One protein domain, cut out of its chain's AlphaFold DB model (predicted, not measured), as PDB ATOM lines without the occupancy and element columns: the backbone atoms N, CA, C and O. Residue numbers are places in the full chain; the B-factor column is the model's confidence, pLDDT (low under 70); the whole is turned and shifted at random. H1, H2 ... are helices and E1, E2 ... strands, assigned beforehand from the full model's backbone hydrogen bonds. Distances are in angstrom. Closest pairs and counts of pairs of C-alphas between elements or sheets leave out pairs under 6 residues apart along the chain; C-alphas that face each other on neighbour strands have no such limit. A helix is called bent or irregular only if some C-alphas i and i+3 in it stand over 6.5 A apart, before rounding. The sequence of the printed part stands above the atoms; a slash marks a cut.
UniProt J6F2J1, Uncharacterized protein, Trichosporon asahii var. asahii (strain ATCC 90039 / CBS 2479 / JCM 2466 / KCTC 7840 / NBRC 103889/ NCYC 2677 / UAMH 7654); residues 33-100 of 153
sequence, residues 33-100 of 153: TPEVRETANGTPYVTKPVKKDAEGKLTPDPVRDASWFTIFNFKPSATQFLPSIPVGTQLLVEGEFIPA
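AT A GLANCE: This is residues 33 to 100 of the 153 residues of an uncharacterized protein of Trichosporon asahii var. asahii (strain ATCC 90039 / CBS 2479 / JCM 2466 / KCTC 7840 / NBRC 103889/ NCYC 2677 / UAMH 7654) (UniProt J6F2J1). There is little regular structure: a small strand hairpin, E1 and E2, has a short helix, H1, packed on it, while a long loop, residues 48 to 77, swings away and residues 62 to 68 stick out. Strand E3 follows H1. The 68 printed residues run E1, E2, H1, E3, with E1 and E2 antiparallel; the class is mixed, with 22 residues in named elements. The whole is only just loose, close to compact, with a radius of gyration of the C-alphas of 13.6 A and spans of 33 by 27 by 27 A.

IN THESE COORDINATES: E1 is residues 35 to 38, from C-alpha 35 at (-1.780, 1.113, -26.854), and E2 is residues 44 to 47. H1 is residues 78 to 84, 10.2 A long, only just irregular: C-alphas 80 and 83 are 6.7 A apart. E3, residues 90 to 96, is 19.4 A long and ends at C-alpha 96 (7.527, -13.890, -17.606).

HOW THE PARTS SIT: In the hairpin, N 37 and O 45 are within hydrogen-bond range at 2.8 A. The closest C-alphas of E2 and H1 are those of Val 46 and Thr 79, 6.9 A. H1 has 1 of 3 O i to N i+4 pairs within range and 2 of 4 O i to N i+3 pairs. E3 is apart from E1, E2 and H1 and pairs with no named strand.

THE WHOLE: The C-alphas farthest apart, Gly 42 and Asp 65, are 36.0 A apart. The printed part has no cut; the link E2 to H1 is long. Residues 40 to 66 and 99 to 100 have pLDDT under 70.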
ATOM      1  N   THR A  33      -1.471   5.557 -21.106       81.94
ATOM      2  CA  THR A  33      -2.575   4.771 -21.664       81.94
ATOM      3  C   THR A  33      -2.029   3.588 -22.468       81.94
ATOM      4  O   THR A  33      -1.091   3.789 -23.246       81.94
ATOM      5  N   PRO A  34      -2.558   2.365 -22.302       81.50
ATOM      6  CA  PRO A  34      -2.051   1.204 -23.020       81.50
ATOM      7  C   PRO A  34      -2.472   1.266 -24.492       81.50
ATOM      8  O   PRO A  34      -3.650   1.445 -24.794       81.50
ATOM      9  N   GLU A  35      -1.521   1.105 -25.411       78.31
ATOM     10  CA  GLU A  35      -1.780   1.113 -26.854       78.31
ATOM     11  C   GLU A  35      -1.801  -0.307 -27.404       78.31
ATOM     12  O   GLU A  35      -0.876  -1.080 -27.150       78.31
ATOM     13  N   VAL A  36      -2.814  -0.633 -28.208       78.56
ATOM     14  CA  VAL A  36      -2.856  -1.883 -28.975       78.56
ATOM     15  C   VAL A  36      -1.991  -1.716 -30.223       78.56
ATOM     16  O   VAL A  36      -2.212  -0.807 -31.021       78.56
ATOM     17  N   ARG A  37      -0.997  -2.585 -30.387       72.44
ATOM     18  CA  ARG A  37      -0.121  -2.655 -31.561       72.44
ATOM     19  C   ARG A  37      -0.090  -4.070 -32.107       72.44
ATOM     20  O   ARG A  37      -0.327  -5.029 -31.382       72.44
ATOM     21  N   GLU A  38       0.243  -4.211 -33.380       72.19
ATOM     22  CA  GLU A  38       0.380  -5.516 -34.018       72.19
ATOM     23  C   GLU A  38       1.855  -5.906 -34.134       72.19
ATOM     24  O   GLU A  38       2.722  -5.089 -34.457       72.19
ATOM     25  N   THR A  39       2.157  -7.162 -33.811       70.56
ATOM     26  CA  THR A  39       3.473  -7.766 -34.071       70.56
ATOM     27  C   THR A  39       3.610  -8.023 -35.573       70.56
ATOM     28  O   THR A  39       2.607  -8.233 -36.246       70.56
ATOM     29  N   ALA A  40       4.835  -8.118 -36.103       67.81
ATOM     30  CA  ALA A  40       5.087  -8.491 -37.506       67.81
ATOM     31  C   ALA A  40       4.396  -9.805 -37.942       67.81
ATOM     32  O   ALA A  40       4.099  -9.990 -39.115       67.81
ATOM     33  N   ASN A  41       4.092 -10.685 -36.983       68.56
ATOM     34  CA  ASN A  41       3.386 -11.951 -37.192       68.56
ATOM     35  C   ASN A  41       1.852 -11.828 -37.033       68.56
ATOM     36  O   ASN A  41       1.175 -12.837 -36.856       68.56
ATOM     37  N   GLY A  42       1.301 -10.609 -36.990       68.44
ATOM     38  CA  GLY A  42      -0.137 -10.343 -36.848       68.44
ATOM     39  C   GLY A  42      -0.718 -10.567 -35.445       68.44
ATOM     40  O   GLY A  42      -1.926 -10.481 -35.262       68.44
ATOM     41  N   THR A  43       0.103 -10.864 -34.430       67.94
ATOM     42  CA  THR A  43      -0.387 -11.021 -33.047       67.94
ATOM     43  C   THR A  43      -0.514  -9.653 -32.370       67.94
ATOM     44  O   THR A  43       0.507  -8.957 -32.254       67.94
ATOM     45  N   PRO A  44      -1.712  -9.259 -31.900       60.72
ATOM     46  CA  PRO A  44      -1.892  -7.998 -31.199       60.72
ATOM     47  C   PRO A  44      -1.248  -8.063 -29.813       60.72
ATOM     48  O   PRO A  44      -1.400  -9.043 -29.082       60.72
ATOM     49  N   TYR A  45      -0.534  -7.004 -29.447       65.00
ATOM     50  CA  TYR A  45       0.053  -6.811 -28.130       65.00
ATOM     51  C   TYR A  45      -0.207  -5.396 -27.629       65.00
ATOM     52  O   TYR A  45      -0.351  -4.455 -28.405       65.00
ATOM     53  N   VAL A  46      -0.240  -5.233 -26.311       68.38
ATOM     54  CA  VAL A  46      -0.421  -3.919 -25.687       68.38
ATOM     55  C   VAL A  46       0.912  -3.405 -25.146       68.38
ATOM     56  O   VAL A  46       1.618  -4.160 -24.479       68.38
ATOM     57  N   THR A  47       1.273  -2.148 -25.435       64.75
ATOM     58  CA  THR A  47       2.515  -1.511 -24.952       64.75
ATOM     59  C   THR A  47       2.314  -0.049 -24.540       64.75
ATOM     60  O   THR A  47       1.287   0.563 -24.831       64.75
ATOM     61  N   LYS A  48       3.305   0.520 -23.847       61.19
ATOM     62  CA  LYS A  48       3.356   1.946 -23.494       61.19
ATOM     63  C   LYS A  48       3.670   2.782 -24.750       61.19
ATOM     64  O   LYS A  48       4.562   2.392 -25.513       61.19
ATOM     65  N   PRO A  49       3.066   3.972 -24.928       52.88
ATOM     66  CA  PRO A  49       3.540   4.944 -25.904       52.88
ATOM     67  C   PRO A  49       4.999   5.319 -25.638       52.88
ATOM     68  O   PRO A  49       5.401   5.653 -24.517       52.88
ATOM     69  N   VAL A  50       5.798   5.301 -26.700       56.84
ATOM     70  CA  VAL A  50       7.136   5.886 -26.670       56.84
ATOM     71  C   VAL A  50       6.954   7.399 -26.754       56.84
ATOM     72  O   VAL A  50       6.320   7.877 -27.693       56.84
ATOM     73  N   LYS A  51       7.477   8.152 -25.781       51.56
ATOM     74  CA  LYS A  51       7.466   9.617 -25.866       51.56
ATOM     75  C   LYS A  51       8.338  10.042 -27.047       51.56
ATOM     76  O   LYS A  51       9.507   9.662 -27.119       51.56
ATOM     77  N   LYS A  52       7.739  10.783 -27.973       49.84
ATOM     78  CA  LYS A  52       8.410  11.397 -29.118       49.84
ATOM     79  C   LYS A  52       8.371  12.907 -28.945       49.84
ATOM     80  O   LYS A  52       7.363  13.435 -28.476       49.84
ATOM     81  N   ASP A  53       9.450  13.563 -29.334       55.44
ATOM     82  CA  ASP A  53       9.534  15.023 -29.349       55.44
ATOM     83  C   ASP A  53       8.771  15.588 -30.554       55.44
ATOM     84  O   ASP A  53       8.339  14.827 -31.428       55.44
ATOM     85  N   ALA A  54       8.627  16.914 -30.633       57.59
ATOM     86  CA  ALA A  54       7.979  17.587 -31.764       57.59
ATOM     87  C   ALA A  54       8.669  17.266 -33.109       57.59
ATOM     88  O   ALA A  54       8.032  17.262 -34.159       57.59
ATOM     89  N   GLU A  55       9.949  16.890 -33.063       62.00
ATOM     90  CA  GLU A  55      10.785  16.488 -34.196       62.00
ATOM     91  C   GLU A  55      10.814  14.958 -34.417       62.00
ATOM     92  O   GLU A  55      11.619  14.446 -35.194       62.00
ATOM     93  N   GLY A  56       9.970  14.189 -33.716       55.38
ATOM     94  CA  GLY A  56       9.843  12.735 -33.884       55.38
ATOM     95  C   GLY A  56      10.995  11.903 -33.304       55.38
ATOM     96  O   GLY A  56      10.989  10.674 -33.427       55.38
ATOM     97  N   LYS A  57      11.969  12.545 -32.650       53.62
ATOM     98  CA  LYS A  57      13.093  11.885 -31.980       53.62
ATOM     99  C   LYS A  57      12.637  11.248 -30.661       53.62
ATOM    100  O   LYS A  57      11.752  11.756 -29.977       53.62
ATOM    101  N   LEU A  58      13.225  10.099 -30.323       58.47
ATOM    102  CA  LEU A  58      12.988   9.428 -29.045       58.47
ATOM    103  C   LEU A  58      13.754  10.170 -27.943       58.47
ATOM    104  O   LEU A  58      14.977  10.029 -27.859       58.47
ATOM    105  N   THR A  59      13.064  10.939 -27.100       54.59
ATOM    106  CA  THR A  59      13.716  11.533 -25.927       54.59
ATOM    107  C   THR A  59      13.900  10.490 -24.827       54.59
ATOM    108  O   THR A  59      12.946   9.792 -24.465       54.59
ATOM    109  N   PRO A  60      15.118  10.357 -24.265       56.84
ATOM    110  CA  PRO A  60      15.328   9.540 -23.083       56.84
ATOM    111  C   PRO A  60      14.542  10.130 -21.906       56.84
ATOM    112  O   PRO A  60      14.696  11.302 -21.572       56.84
ATOM    113  N   ASP A  61      13.696   9.307 -21.275       56.16
ATOM    114  CA  ASP A  61      12.931   9.701 -20.088       56.16
ATOM    115  C   ASP A  61      13.892  10.267 -19.009       56.16
ATOM    116  O   ASP A  61      14.942   9.662 -18.754       56.16
ATOM    117  N   PRO A  62      13.570  11.417 -18.377       53.31
ATOM    118  CA  PRO A  62      14.408  11.998 -17.333       53.31
ATOM    119  C   PRO A  62      14.576  10.999 -16.187       53.31
ATOM    120  O   PRO A  62      13.610  10.336 -15.798       53.31
ATOM    121  N   VAL A  63      15.799  10.900 -15.658       49.97
ATOM    122  CA  VAL A  63      16.161  10.005 -14.552       49.97
ATOM    123  C   VAL A  63      15.326  10.387 -13.331       49.97
ATOM    124  O   VAL A  63      15.629  11.337 -12.618       49.97
ATOM    125  N   ARG A  64      14.219   9.678 -13.131       51.09
ATOM    126  CA  ARG A  64      13.445   9.684 -11.893       51.09
ATOM    127  C   ARG A  64      13.836   8.425 -11.131       51.09
ATOM    128  O   ARG A  64      13.969   7.379 -11.757       51.09
ATOM    129  N   ASP A  65      13.904   8.491  -9.804       61.50
ATOM    130  CA  ASP A  65      14.135   7.327  -8.921       61.50
ATOM    131  C   ASP A  65      13.030   6.246  -9.015       61.50
ATOM    132  O   ASP A  65      13.057   5.227  -8.329       61.50
ATOM    133  N   ALA A  66      12.037   6.451  -9.885       63.59
ATOM    134  CA  ALA A  66      11.027   5.470 -10.221       63.59
ATOM    135  C   ALA A  66      11.579   4.454 -11.233       63.59
ATOM    136  O   ALA A  66      11.937   4.801 -12.360       63.59
ATOM    137  N   SER A  67      11.584   3.179 -10.847       73.81
ATOM    138  CA  SER A  67      11.830   2.077 -11.779       73.81
ATOM    139  C   SER A  67      10.640   1.923 -12.726       73.81
ATOM    140  O   SER A  67       9.507   1.720 -12.293       73.81
ATOM    141  N   TRP A  68      10.900   2.037 -14.028       78.19
ATOM    142  CA  TRP A  68       9.898   1.897 -15.080       78.19
ATOM    143  C   TRP A  68       9.993   0.517 -15.727       78.19
ATOM    144  O   TRP A  68      11.078   0.091 -16.118       78.19
ATOM    145  N   PHE A  69       8.850  -0.148 -15.892       81.12
ATOM    146  CA  PHE A  69       8.750  -1.449 -16.553       81.12
ATOM    147  C   PHE A  69       7.877  -1.340 -17.805       81.12
ATOM    148  O   PHE A  69       6.846  -0.664 -17.794       81.12
ATOM    149  N   THR A  70       8.278  -2.027 -18.873       82.88
ATOM    150  CA  THR A  70       7.463  -2.190 -20.082       82.88
ATOM    151  C   THR A  70       6.843  -3.576 -20.050       82.88
ATOM    152  O   THR A  70       7.560  -4.574 -20.033       82.88
ATOM    153  N   ILE A  71       5.516  -3.630 -20.025       83.69
ATOM    154  CA  ILE A  71       4.755  -4.877 -19.962       83.69
ATOM    155  C   ILE A  71       4.128  -5.116 -21.329       83.69
ATOM    156  O   ILE A  71       3.483  -4.222 -21.872       83.69
ATOM    157  N   PHE A  72       4.299  -6.328 -21.847       85.62
ATOM    158  CA  PHE A  72       3.650  -6.794 -23.066       85.62
ATOM    159  C   PHE A  72       2.594  -7.828 -22.694       85.62
ATOM    160  O   PHE A  72       2.885  -8.787 -21.979       85.62
ATOM    161  N   ASN A  73       1.366  -7.635 -23.170       86.06
ATOM    162  CA  ASN A  73       0.303  -8.620 -23.013       86.06
ATOM    163  C   ASN A  73      -0.091  -9.184 -24.376       86.06
ATOM    164  O   ASN A  73      -0.462  -8.422 -25.263       86.06
ATOM    165  N   PHE A  74      -0.025 -10.508 -24.505       84.50
ATOM    166  CA  PHE A  74      -0.358 -11.253 -25.720       84.50
ATOM    167  C   PHE A  74      -1.713 -11.977 -25.623       84.50
ATOM    168  O   PHE A  74      -2.087 -12.720 -26.528       84.50
ATOM    169  N   LYS A  75      -2.456 -11.813 -24.517       83.69
ATOM    170  CA  LYS A  75      -3.781 -12.427 -24.356       83.69
ATOM    171  C   LYS A  75      -4.822 -11.646 -25.168       83.69
ATOM    172  O   LYS A  75      -5.069 -10.485 -24.841       83.69
ATOM    173  N   PRO A  76      -5.521 -12.278 -26.129       80.50
ATOM    174  CA  PRO A  76      -6.477 -11.580 -26.993       80.50
ATOM    175  C   PRO A  76      -7.679 -11.013 -26.225       80.50
ATOM    176  O   PRO A  76      -8.201  -9.962 -26.584       80.50
ATOM    177  N   SER A  77      -8.090 -11.654 -25.125       83.25
ATOM    178  CA  SER A  77      -9.163 -11.151 -24.258       83.25
ATOM    179  C   SER A  77      -8.794  -9.853 -23.535       83.25
ATOM    180  O   SER A  77      -9.655  -9.023 -23.260       83.25
ATOM    181  N   ALA A  78      -7.508  -9.648 -23.245       77.50
ATOM    182  CA  ALA A  78      -7.040  -8.459 -22.547       77.50
ATOM    183  C   ALA A  78      -6.946  -7.235 -23.470       77.50
ATOM    184  O   ALA A  78      -6.974  -6.108 -22.979       77.50
ATOM    185  N   THR A  79      -6.889  -7.440 -24.789       79.44
ATOM    186  CA  THR A  79      -6.828  -6.369 -25.794       79.44
ATOM    187  C   THR A  79      -8.037  -5.433 -25.728       79.44
ATOM    188  O   THR A  79      -7.896  -4.242 -25.973       79.44
ATOM    189  N   GLN A  80      -9.211  -5.944 -25.345       83.56
ATOM    190  CA  GLN A  80     -10.435  -5.142 -25.217       83.56
ATOM    191  C   GLN A  80     -10.478  -4.337 -23.911       83.56
ATOM    192  O   GLN A  80     -11.004  -3.229 -23.880       83.56
ATOM    193  N   PHE A  81      -9.921  -4.888 -22.828       83.25
ATOM    194  CA  PHE A  81     -10.059  -4.317 -21.487       83.25
ATOM    195  C   PHE A  81      -8.912  -3.376 -21.112       83.25
ATOM    196  O   PHE A  81      -9.149  -2.336 -20.502       83.25
ATOM    197  N   LEU A  82      -7.669  -3.695 -21.483       84.44
ATOM    198  CA  LEU A  82      -6.503  -2.894 -21.098       84.44
ATOM    199  C   LEU A  82      -6.588  -1.419 -21.530       84.44
ATOM    200  O   LEU A  82      -6.257  -0.571 -20.702       84.44
ATOM    201  N   PRO A  83      -7.070  -1.071 -22.741       85.81
ATOM    202  CA  PRO A  83      -7.213   0.330 -23.144       85.81
ATOM    203  C   PRO A  83      -8.235   1.115 -22.310       85.81
ATOM    204  O   PRO A  83      -8.149   2.336 -22.236       85.81
ATOM    205  N   SER A  84      -9.193   0.428 -21.671       87.75
ATOM    206  CA  SER A  84     -10.203   1.065 -20.814       87.75
ATOM    207  C   SER A  84      -9.666   1.469 -19.436       87.75
ATOM    208  O   SER A  84     -10.314   2.235 -18.724       87.75
ATOM    209  N   ILE A  85      -8.484   0.977 -19.047       87.62
ATOM    210  CA  ILE A  85      -7.899   1.249 -17.734       87.62
ATOM    211  C   ILE A  85      -7.301   2.665 -17.729       87.62
ATOM    212  O   ILE A  85      -6.399   2.950 -18.525       87.62
ATOM    213  N   PRO A  86      -7.732   3.553 -16.814       87.31
ATOM    214  CA  PRO A  86      -7.222   4.912 -16.771       87.31
ATOM    215  C   PRO A  86      -5.760   4.958 -16.319       87.31
ATOM    216  O   PRO A  86      -5.284   4.137 -15.523       87.31
ATOM    217  N   VAL A  87      -5.042   5.971 -16.803       88.69
ATOM    218  CA  VAL A  87      -3.672   6.265 -16.373       88.69
ATOM    219  C   VAL A  87      -3.636   6.528 -14.868       88.69
ATOM    220  O   VAL A  87      -4.539   7.139 -14.306       88.69
ATOM    221  N   GLY A  88      -2.591   6.047 -14.201       86.69
ATOM    222  CA  GLY A  88      -2.416   6.162 -12.754       86.69
ATOM    223  C   GLY A  88      -3.036   5.022 -11.944       86.69
ATOM    224  O   GLY A  88      -2.742   4.923 -10.751       86.69
ATOM    225  N   THR A  89      -3.817   4.134 -12.571       88.12
ATOM    226  CA  THR A  89      -4.395   2.954 -11.904       88.12
ATOM    227  C   THR A  89      -3.300   2.039 -11.361       88.12
ATOM    228  O   THR A  89      -2.314   1.763 -12.051       88.12
ATOM    229  N   GLN A  90      -3.473   1.564 -10.126       90.62
ATOM    230  CA  GLN A  90      -2.585   0.585  -9.506       90.62
ATOM    231  C   GLN A  90      -2.931  -0.823  -9.994       90.62
ATOM    232  O   GLN A  90      -4.076  -1.253  -9.887       90.62
ATOM    233  N   LEU A  91      -1.935  -1.534 -10.519       89.44
ATOM    234  CA  LEU A  91      -2.089  -2.866 -11.092       89.44
ATOM    235  C   LEU A  91      -1.128  -3.854 -10.432       89.44
ATOM    236  O   LEU A  91       0.020  -3.517 -10.127       89.44
ATOM    237  N   LEU A  92      -1.612  -5.083 -10.262       91.44
ATOM    238  CA  LEU A  92      -0.799  -6.268 -10.018       91.44
ATOM    239  C   LEU A  92      -0.607  -6.982 -11.357       91.44
ATOM    240  O   LEU A  92      -1.585  -7.331 -12.020       91.44
ATOM    241  N   VAL A  93       0.642  -7.197 -11.752       88.88
ATOM    242  CA  VAL A  93       0.992  -7.836 -13.021       88.88
ATOM    243  C   VAL A  93       1.859  -9.045 -12.741       88.88
ATOM    244  O   VAL A  93       2.927  -8.927 -12.145       88.88
ATOM    245  N   GLU A  94       1.404 -10.202 -13.203       88.62
ATOM    246  CA  GLU A  94       2.192 -11.427 -13.213       88.62
ATOM    247  C   GLU A  94       2.590 -11.756 -14.649       88.62
ATOM    248  O   GLU A  94       1.752 -11.729 -15.554       88.62
ATOM    249  N   GLY A  95       3.863 -12.072 -14.863       86.75
ATOM    250  CA  GLY A  95       4.356 -12.398 -16.191       86.75
ATOM    251  C   GLY A  95       5.715 -13.072 -16.177       86.75
ATOM    252  O   GLY A  95       6.303 -13.330 -15.126       86.75
ATOM    253  N   GLU A  96       6.193 -13.357 -17.378       84.12
ATOM    254  CA  GLU A  96       7.527 -13.890 -17.606       84.12
ATOM    255  C   GLU A  96       8.521 -12.745 -17.817       84.12
ATOM    256  O   GLU A  96       8.221 -11.767 -18.508       84.12
ATOM    257  N   PHE A  97       9.711 -12.852 -17.218       78.31
ATOM    258  CA  PHE A  97      10.779 -11.885 -17.461       78.31
ATOM    259  C   PHE A  97      11.587 -12.287 -18.692       78.31
ATOM    260  O   PHE A  97      12.314 -13.281 -18.669       78.31
ATOM    261  N   ILE A  98      11.497 -11.469 -19.743       70.62
ATOM    262  CA  ILE A  98      12.309 -11.603 -20.951       70.62
ATOM    263  C   ILE A  98      13.362 -10.485 -20.935       70.62
ATOM    264  O   ILE A  98      13.002  -9.315 -21.104       70.62
ATOM    265  N   PRO A  99      14.656 -10.794 -20.730       66.44
ATOM    266  CA  PRO A  99      15.703  -9.792 -20.847       66.44
ATOM    267  C   PRO A  99      15.790  -9.332 -22.305       66.44
ATOM    268  O   PRO A  99      16.094 -10.113 -23.205       66.44
ATOM    269  N   ALA A 100      15.532  -8.050 -22.551       62.06
ATOM    270  CA  ALA A 100      15.744  -7.467 -23.867       62.06
ATOM    271  C   ALA A 100      17.254  -7.359 -24.133       62.06
ATOM    272  O   ALA A 100      17.913  -6.438 -23.648       62.06
TER     273      ALA A 100